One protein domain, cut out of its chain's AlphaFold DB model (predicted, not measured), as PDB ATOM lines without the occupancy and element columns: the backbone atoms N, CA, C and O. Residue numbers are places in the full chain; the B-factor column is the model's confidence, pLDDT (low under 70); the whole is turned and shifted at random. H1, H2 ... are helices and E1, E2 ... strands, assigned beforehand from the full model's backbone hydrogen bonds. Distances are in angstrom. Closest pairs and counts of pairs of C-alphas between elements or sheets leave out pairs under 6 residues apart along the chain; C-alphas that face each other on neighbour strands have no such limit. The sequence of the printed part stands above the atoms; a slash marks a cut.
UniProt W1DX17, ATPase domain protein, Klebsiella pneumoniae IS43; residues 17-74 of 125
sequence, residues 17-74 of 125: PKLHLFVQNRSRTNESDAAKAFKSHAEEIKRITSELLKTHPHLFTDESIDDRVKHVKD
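What this domain is: This is residues 17 to 74 of the 125 residues of the protein "ATPase domain protein" of Klebsiella pneumoniae IS43 (UniProt W1DX17). A narrow ribbon of two parallel strands, E1 and E2, has one long helix, H1, running back along it; short H2 leads into E2. The 58 printed residues hold two named helices and two named strands, E1, H1, H2, E2, a mixed class and a strand-helix-strand unit, parallel neighbour strands with helices between, its crossover right-handed. The rod, 39 by 19 by 16 A, is only just loose, close to compact, with radius of gyration of the C-alphas 12.8 A.

How they stand to each other: Look at E1, residues 22 to 26, and E2, residues 69 to 73: parallel at 27 degrees, N 24 and O 70 are within hydrogen-bond range at 2.9 A. H1, residues 32 to 55, has every O i to N i+4 pair within range; its closest C-alphas to E2 are Lys 46 and Val 69, 6.5 A. H2, residues 65 to 68, too short for such pairs, is close but not clearly touching H1 at C-alphas 65 and 50, 7.1 A.

Where its parts are: Find C-alpha 22 at (2.654, 10.931, 46.529), where E1 begins, 12.7 A long. H1 runs 35.1 A, H2 4.9 A; E2, 13.3 A, ends at (12.859, 17.377, 53.193).

The domain as a whole: The printed part has no cut and no long link; residues 27 to 35 have pLDDT under 70.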
ATOM      1  N   PRO A  17      -0.289   0.199  36.201       90.94
ATOM      2  CA  PRO A  17       0.352   0.481  37.472       90.94
ATOM      3  C   PRO A  17      -0.622   1.223  38.387       90.94
ATOM      4  O   PRO A  17      -1.330   2.142  37.962       90.94
ATOM      5  N   LYS A  18      -0.635   0.821  39.655       93.12
ATOM      6  CA  LYS A  18      -1.413   1.482  40.697       93.12
ATOM      7  C   LYS A  18      -0.624   2.643  41.295       93.12
ATOM      8  O   LYS A  18       0.602   2.623  41.365       93.12
ATOM      9  N   LEU A  19      -1.349   3.645  41.768       93.12
ATOM     10  CA  LEU A  19      -0.822   4.762  42.531       93.12
ATOM     11  C   LEU A  19      -0.522   4.293  43.957       93.12
ATOM     12  O   LEU A  19      -1.423   3.910  44.705       93.12
ATOM     13  N   HIS A  20       0.758   4.319  44.316       93.81
ATOM     14  CA  HIS A  20       1.230   3.883  45.622       93.81
ATOM     15  C   HIS A  20       1.329   5.065  46.592       93.81
ATOM     16  O   HIS A  20       0.473   5.183  47.465       93.81
ATOM     17  N   LEU A  21       2.271   5.990  46.364       93.25
ATOM     18  CA  LEU A  21       2.538   7.164  47.207       93.25
ATOM     19  C   LEU A  21       2.684   8.446  46.374       93.25
ATOM     20  O   LEU A  21       3.157   8.424  45.239       93.25
ATOM     21  N   PHE A  22       2.357   9.579  46.987       90.94
ATOM     22  CA  PHE A  22       2.654  10.931  46.529       90.94
ATOM     23  C   PHE A  22       3.758  11.505  47.412       90.94
ATOM     24  O   PHE A  22       3.505  11.986  48.519       90.94
ATOM     25  N   VAL A  23       4.994  11.446  46.922       90.44
ATOM     26  CA  VAL A  23       6.167  11.955  47.639       90.44
ATOM     27  C   VAL A  23       6.421  13.401  47.226       90.44
ATOM     28  O   VAL A  23       6.676  13.692  46.058       90.44
ATOM     29  N   GLN A  24       6.347  14.318  48.185       85.94
ATOM     30  CA  GLN A  24       6.547  15.746  47.956       85.94
ATOM     31  C   GLN A  24       7.889  16.196  48.527       85.94
ATOM     32  O   GLN A  24       8.108  16.113  49.735       85.94
ATOM     33  N   ASN A  25       8.764  16.722  47.670       83.50
ATOM     34  CA  ASN A  25      10.042  17.283  48.100       83.50
ATOM     35  C   ASN A  25       9.860  18.720  48.625       83.50
ATOM     36  O   ASN A  25       9.334  19.587  47.922       83.50
ATOM     37  N   ARG A  26      10.302  18.993  49.856       72.69
ATOM     38  CA  ARG A  26      10.194  20.308  50.500       72.69
ATOM     39  C   ARG A  26      11.534  21.052  50.455       72.69
ATOM     40  O   ARG A  26      12.362  20.899  51.350       72.69
ATOM     41  N   SER A  27      11.703  21.915  49.446       61.22
ATOM     42  CA  SER A  27      12.956  22.650  49.174       61.22
ATOM     43  C   SER A  27      13.339  23.697  50.233       61.22
ATOM     44  O   SER A  27      14.515  23.815  50.586       61.22
ATOM     45  N   ARG A  28      12.377  24.463  50.779       57.38
ATOM     46  CA  ARG A  28      12.668  25.568  51.715       57.38
ATOM     47  C   ARG A  28      11.657  25.662  52.859       57.38
ATOM     48  O   ARG A  28      10.451  25.727  52.644       57.38
ATOM     49  N   THR A  29      12.163  25.706  54.089       54.72
ATOM     50  CA  THR A  29      11.385  25.927  55.324       54.72
ATOM     51  C   THR A  29      11.461  27.362  55.844       54.72
ATOM     52  O   THR A  29      10.676  27.720  56.715       54.72
ATOM     53  N   ASN A  30      12.406  28.165  55.347       51.91
ATOM     54  CA  ASN A  30      12.835  29.391  56.032       51.91
ATOM     55  C   ASN A  30      12.058  30.642  55.591       51.91
ATOM     56  O   ASN A  30      12.076  31.646  56.295       51.91
ATOM     57  N   GLU A  31      11.361  30.582  54.457       56.53
ATOM     58  CA  GLU A  31      10.460  31.644  54.005       56.53
ATOM     59  C   GLU A  31       9.033  31.276  54.417       56.53
ATOM     60  O   GLU A  31       8.467  30.289  53.936       56.53
ATOM     61  N   SER A  32       8.447  32.056  55.332       58.09
ATOM     62  CA  SER A  32       7.115  31.795  55.895       58.09
ATOM     63  C   SER A  32       6.031  31.650  54.829       58.09
ATOM     64  O   SER A  32       5.105  30.860  54.999       58.09
ATOM     65  N   ASP A  33       6.150  32.381  53.721       58.28
ATOM     66  CA  ASP A  33       5.153  32.373  52.652       58.28
ATOM     67  C   ASP A  33       5.350  31.205  51.679       58.28
ATOM     68  O   ASP A  33       4.370  30.558  51.307       58.28
ATOM     69  N   ALA A  34       6.597  30.822  51.386       60.19
ATOM     70  CA  ALA A  34       6.893  29.581  50.664       60.19
ATOM     71  C   ALA A  34       6.411  28.348  51.451       60.19
ATOM     72  O   ALA A  34       5.848  27.413  50.880       60.19
ATOM     73  N   ALA A  35       6.548  28.372  52.782       67.12
ATOM     74  CA  ALA A  35       6.031  27.322  53.653       67.12
ATOM     75  C   ALA A  35       4.490  27.243  53.643       67.12
ATOM     76  O   ALA A  35       3.945  26.139  53.685       67.12
ATOM     77  N   LYS A  36       3.783  28.380  53.546       74.00
ATOM     78  CA  LYS A  36       2.312  28.418  53.426       74.00
ATOM     79  C   LYS A  36       1.828  27.912  52.071       74.00
ATOM     80  O   LYS A  36       0.904  27.105  52.040       74.00
ATOM     81  N   ALA A  37       2.449  28.344  50.972       76.50
ATOM     82  CA  ALA A  37       2.088  27.893  49.627       76.50
ATOM     83  C   ALA A  37       2.313  26.383  49.467       76.50
ATOM     84  O   ALA A  37       1.423  25.671  49.006       76.50
ATOM     85  N   PHE A  38       3.458  25.877  49.945       77.50
ATOM     86  CA  PHE A  38       3.731  24.440  49.986       77.50
ATOM     87  C   PHE A  38       2.671  23.690  50.794       77.50
ATOM     88  O   PHE A  38       2.124  22.703  50.312       77.50
ATOM     89  N   LYS A  39       2.334  24.182  51.995       80.06
ATOM     90  CA  LYS A  39       1.290  23.570  52.824       80.06
ATOM     91  C   LYS A  39      -0.057  23.550  52.100       80.06
ATOM     92  O   LYS A  39      -0.711  22.519  52.079       80.06
ATOM     93  N   SER A  40      -0.454  24.651  51.466       85.06
ATOM     94  CA  SER A  40      -1.708  24.714  50.707       85.06
ATOM     95  C   SER A  40      -1.743  23.697  49.565       85.06
ATOM     96  O   SER A  40      -2.762  23.042  49.365       85.06
ATOM     97  N   HIS A  41      -0.639  23.538  48.830       85.56
ATOM     98  CA  HIS A  41      -0.538  22.528  47.777       85.56
ATOM     99  C   HIS A  41      -0.563  21.100  48.326       85.56
ATOM    100  O   HIS A  41      -1.219  20.237  47.746       85.56
ATOM    101  N   ALA A  42       0.110  20.854  49.449       83.81
ATOM    102  CA  ALA A  42       0.111  19.562  50.119       83.81
ATOM    103  C   ALA A  42      -1.301  19.129  50.539       83.81
ATOM    104  O   ALA A  42      -1.717  18.011  50.228       83.81
ATOM    105  N   GLU A  43      -2.047  20.028  51.188       87.81
ATOM    106  CA  GLU A  43      -3.429  19.774  51.606       87.81
ATOM    107  C   GLU A  43      -4.348  19.532  50.405       87.81
ATOM    108  O   GLU A  43      -5.187  18.635  50.439       87.81
ATOM    109  N   GLU A  44      -4.158  20.272  49.311       91.62
ATOM    110  CA  GLU A  44      -4.956  20.088  48.100       91.62
ATOM    111  C   GLU A  44      -4.690  18.730  47.434       91.62
ATOM    112  O   GLU A  44      -5.628  18.033  47.043       91.62
ATOM    113  N   ILE A  45      -3.427  18.291  47.378       90.19
ATOM    114  CA  ILE A  45      -3.079  16.944  46.903       90.19
ATOM    115  C   ILE A  45      -3.724  15.883  47.799       90.19
ATOM    116  O   ILE A  45      -4.295  14.917  47.282       90.19
ATOM    117  N   LYS A  46      -3.695  16.061  49.127       89.69
ATOM    118  CA  LYS A  46      -4.352  15.142  50.067       89.69
ATOM    119  C   LYS A  46      -5.867  15.101  49.839       89.69
ATOM    120  O   LYS A  46      -6.443  14.010  49.797       89.69
ATOM    121  N   ARG A  47      -6.508  16.254  49.621       93.38
ATOM    122  CA  ARG A  47      -7.945  16.362  49.322       93.38
ATOM    123  C   ARG A  47      -8.313  15.622  48.034       93.38
ATOM    124  O   ARG A  47      -9.174  14.744  48.071       93.38
ATOM    125  N   ILE A  48      -7.625  15.911  46.927       93.75
ATOM    126  CA  ILE A  48      -7.874  15.275  45.622       93.75
ATOM    127  C   ILE A  48      -7.646  13.762  45.709       93.75
ATOM    128  O   ILE A  48      -8.472  12.979  45.246       93.75
ATOM    129  N   THR A  49      -6.562  13.335  46.359       92.00
ATOM    130  CA  THR A  49      -6.255  11.911  46.559       92.00
ATOM    131  C   THR A  49      -7.362  11.209  47.348       92.00
ATOM    132  O   THR A  49      -7.781  10.115  46.978       92.00
ATOM    133  N   SER A  50      -7.892  11.857  48.389       91.25
ATOM    134  CA  SER A  50      -9.021  11.338  49.176       91.25
ATOM    135  C   SER A  50     -10.284  11.144  48.339       91.25
ATOM    136  O   SER A  50     -10.998  10.157  48.509       91.25
ATOM    137  N   GLU A  51     -10.586  12.083  47.448       93.94
ATOM    138  CA  GLU A  51     -11.758  12.021  46.569       93.94
ATOM    139  C   GLU A  51     -11.607  10.938  45.495       93.94
ATOM    140  O   GLU A  51     -12.539  10.164  45.246       93.94
ATOM    141  N   LEU A  52     -10.414  10.826  44.907       93.44
ATOM    142  CA  LEU A  52     -10.098   9.783  43.937       93.44
ATOM    143  C   LEU A  52     -10.124   8.392  44.565       93.44
ATOM    144  O   LEU A  52     -10.674   7.479  43.960       93.44
ATOM    145  N   LEU A  53      -9.614   8.220  45.785       92.06
ATOM    146  CA  LEU A  53      -9.631   6.926  46.471       92.06
ATOM    147  C   LEU A  53     -11.063   6.440  46.742       92.06
ATOM    148  O   LEU A  53     -11.351   5.256  46.595       92.06
ATOM    149  N   LYS A  54     -11.981   7.355  47.082       93.00
ATOM    150  CA  LYS A  54     -13.402   7.032  47.297       93.00
ATOM    151  C   LYS A  54     -14.116   6.611  46.013       93.00
ATOM    152  O   LYS A  54     -15.002   5.766  46.058       93.00
ATOM    153  N   THR A  55     -13.768   7.230  44.886       96.12
ATOM    154  CA  THR A  55     -14.468   7.038  43.605       96.12
ATOM    155  C   THR A  55     -13.823   5.968  42.722       96.12
ATOM    156  O   THR A  55     -14.516   5.289  41.970       96.12
ATOM    157  N   HIS A  56     -12.509   5.782  42.832       94.75
ATOM    158  CA  HIS A  56     -11.694   4.904  41.992       94.75
ATOM    159  C   HIS A  56     -10.645   4.133  42.823       94.75
ATOM    160  O   HIS A  56      -9.451   4.211  42.526       94.75
ATOM    161  N   PRO A  57     -11.047   3.350  43.844       93.06
ATOM    162  CA  PRO A  57     -10.104   2.673  44.744       93.06
ATOM    163  C   PRO A  57      -9.161   1.703  44.017       93.06
ATOM    164  O   PRO A  57      -8.011   1.547  44.405       93.06
ATOM    165  N   HIS A  58      -9.615   1.106  42.911       92.00
ATOM    166  CA  HIS A  58      -8.837   0.173  42.091       92.00
ATOM    167  C   HIS A  58      -7.577   0.786  41.452       92.00
ATOM    168  O   HIS A  58      -6.698   0.039  41.026       92.00
ATOM    169  N   LEU A  59      -7.483   2.121  41.375       92.75
ATOM    170  CA  LEU A  59      -6.299   2.820  40.871       92.75
ATOM    171  C   LEU A  59      -5.163   2.877  41.895       92.75
ATOM    172  O   LEU A  59      -4.071   3.302  41.536       92.75
ATOM    173  N   PHE A  60      -5.397   2.486  43.148       93.94
ATOM    174  CA  PHE A  60      -4.462   2.657  44.255       93.94
ATOM    175  C   PHE A  60      -4.024   1.311  44.839       93.94
ATOM    176  O   PHE A  60      -4.748   0.319  44.762       93.94
ATOM    177  N   THR A  61      -2.825   1.270  45.424       93.69
ATOM    178  CA  THR A  61      -2.385   0.148  46.279       93.69
ATOM    179  C   THR A  61      -3.057   0.207  47.652       93.69
ATOM    180  O   THR A  61      -3.632   1.239  48.006       93.69
ATOM    181  N   ASP A  62      -2.893  -0.831  48.471       89.06
ATOM    182  CA  ASP A  62      -3.543  -0.981  49.786       89.06
ATOM    183  C   ASP A  62      -2.885  -0.169  50.927       89.06
ATOM    184  O   ASP A  62      -2.794  -0.627  52.060       89.06
ATOM    185  N   GLU A  63      -2.446   1.062  50.644       89.12
ATOM    186  CA  GLU A  63      -1.870   1.975  51.645       89.12
ATOM    187  C   GLU A  63      -2.919   2.845  52.346       89.12
ATOM    188  O   GLU A  63      -3.947   3.231  51.770       89.12
ATOM    189  N   SER A  64      -2.639   3.239  53.589       84.94
ATOM    190  CA  SER A  64      -3.490   4.197  54.295       84.94
ATOM    191  C   SER A  64      -3.414   5.580  53.636       84.94
ATOM    192  O   SER A  64      -2.420   5.943  53.006       84.94
ATOM    193  N   ILE A  65      -4.466   6.391  53.766       78.81
ATOM    194  CA  ILE A  65      -4.449   7.744  53.194       78.81
ATOM    195  C   ILE A  65      -3.437   8.670  53.876       78.81
ATOM    196  O   ILE A  65      -2.899   9.572  53.233       78.81
ATOM    197  N   ASP A  66      -3.174   8.433  55.162       79.69
ATOM    198  CA  ASP A  66      -2.196   9.191  55.939       79.69
ATOM    199  C   ASP A  66      -0.760   8.790  55.592       79.69
ATOM    200  O   ASP A  66       0.151   9.610  55.703       79.69
ATOM    201  N   ASP A  67      -0.564   7.578  55.071       85.38
ATOM    202  CA  ASP A  67       0.716   7.132  54.532       85.38
ATOM    203  C   ASP A  67       0.901   7.499  53.063       85.38
ATOM    204  O   ASP A  67       2.026   7.610  52.592       85.38
ATOM    205  N   ARG A  68      -0.182   7.785  52.339       88.44
ATOM    206  CA  ARG A  68      -0.124   8.005  50.893       88.44
ATOM    207  C   ARG A  68       0.516   9.317  50.473       88.44
ATOM    208  O   ARG A  68       1.038   9.399  49.368       88.44
ATOM    209  N   VAL A  69       0.439  10.355  51.299       89.31
ATOM    210  CA  VAL A  69       1.040  11.661  51.004       89.31
ATOM    211  C   VAL A  69       2.175  11.886  51.990       89.31
ATOM    212  O   VAL A  69       1.940  12.213  53.151       89.31
ATOM    213  N   LYS A  70       3.413  11.693  51.528       87.81
ATOM    214  CA  LYS A  70       4.619  11.852  52.347       87.81
ATOM    215  C   LYS A  70       5.360  13.117  51.941       87.81
ATOM    216  O   LYS A  70       5.456  13.456  50.758       87.81
ATOM    217  N   HIS A  71       5.925  13.795  52.927       86.56
ATOM    218  CA  HIS A  71       6.803  14.934  52.706       86.56
ATOM    219  C   HIS A  71       8.225  14.509  53.017       86.56
ATOM    220  O   HIS A  71       8.480  13.986  54.095       86.56
ATOM    221  N   VAL A  72       9.131  14.751  52.077       88.88
ATOM    222  CA  VAL A  72      10.556  14.507  52.268       88.88
ATOM    223  C   VAL A  72      11.269  15.837  52.167       88.88
ATOM    224  O   VAL A  72      11.100  16.580  51.198       88.88
ATOM    225  N   LYS A  73      12.026  16.183  53.203       83.44
ATOM    226  CA  LYS A  73      12.859  17.377  53.193       83.44
ATOM    227  C   LYS A  73      13.888  17.299  52.069       83.44
ATOM    228  O   LYS A  73      14.452  16.245  51.799       83.44
ATOM    229  N   ASP A  74      14.172  18.435  51.448       80.75
ATOM    230  CA  ASP A  74      15.234  18.490  50.453       80.75
ATOM    231  C   ASP A  74      16.599  18.318  51.126       80.75
ATOM    232  O   ASP A  74      16.937  19.020  52.091       80.75
TER     233      ASP A  74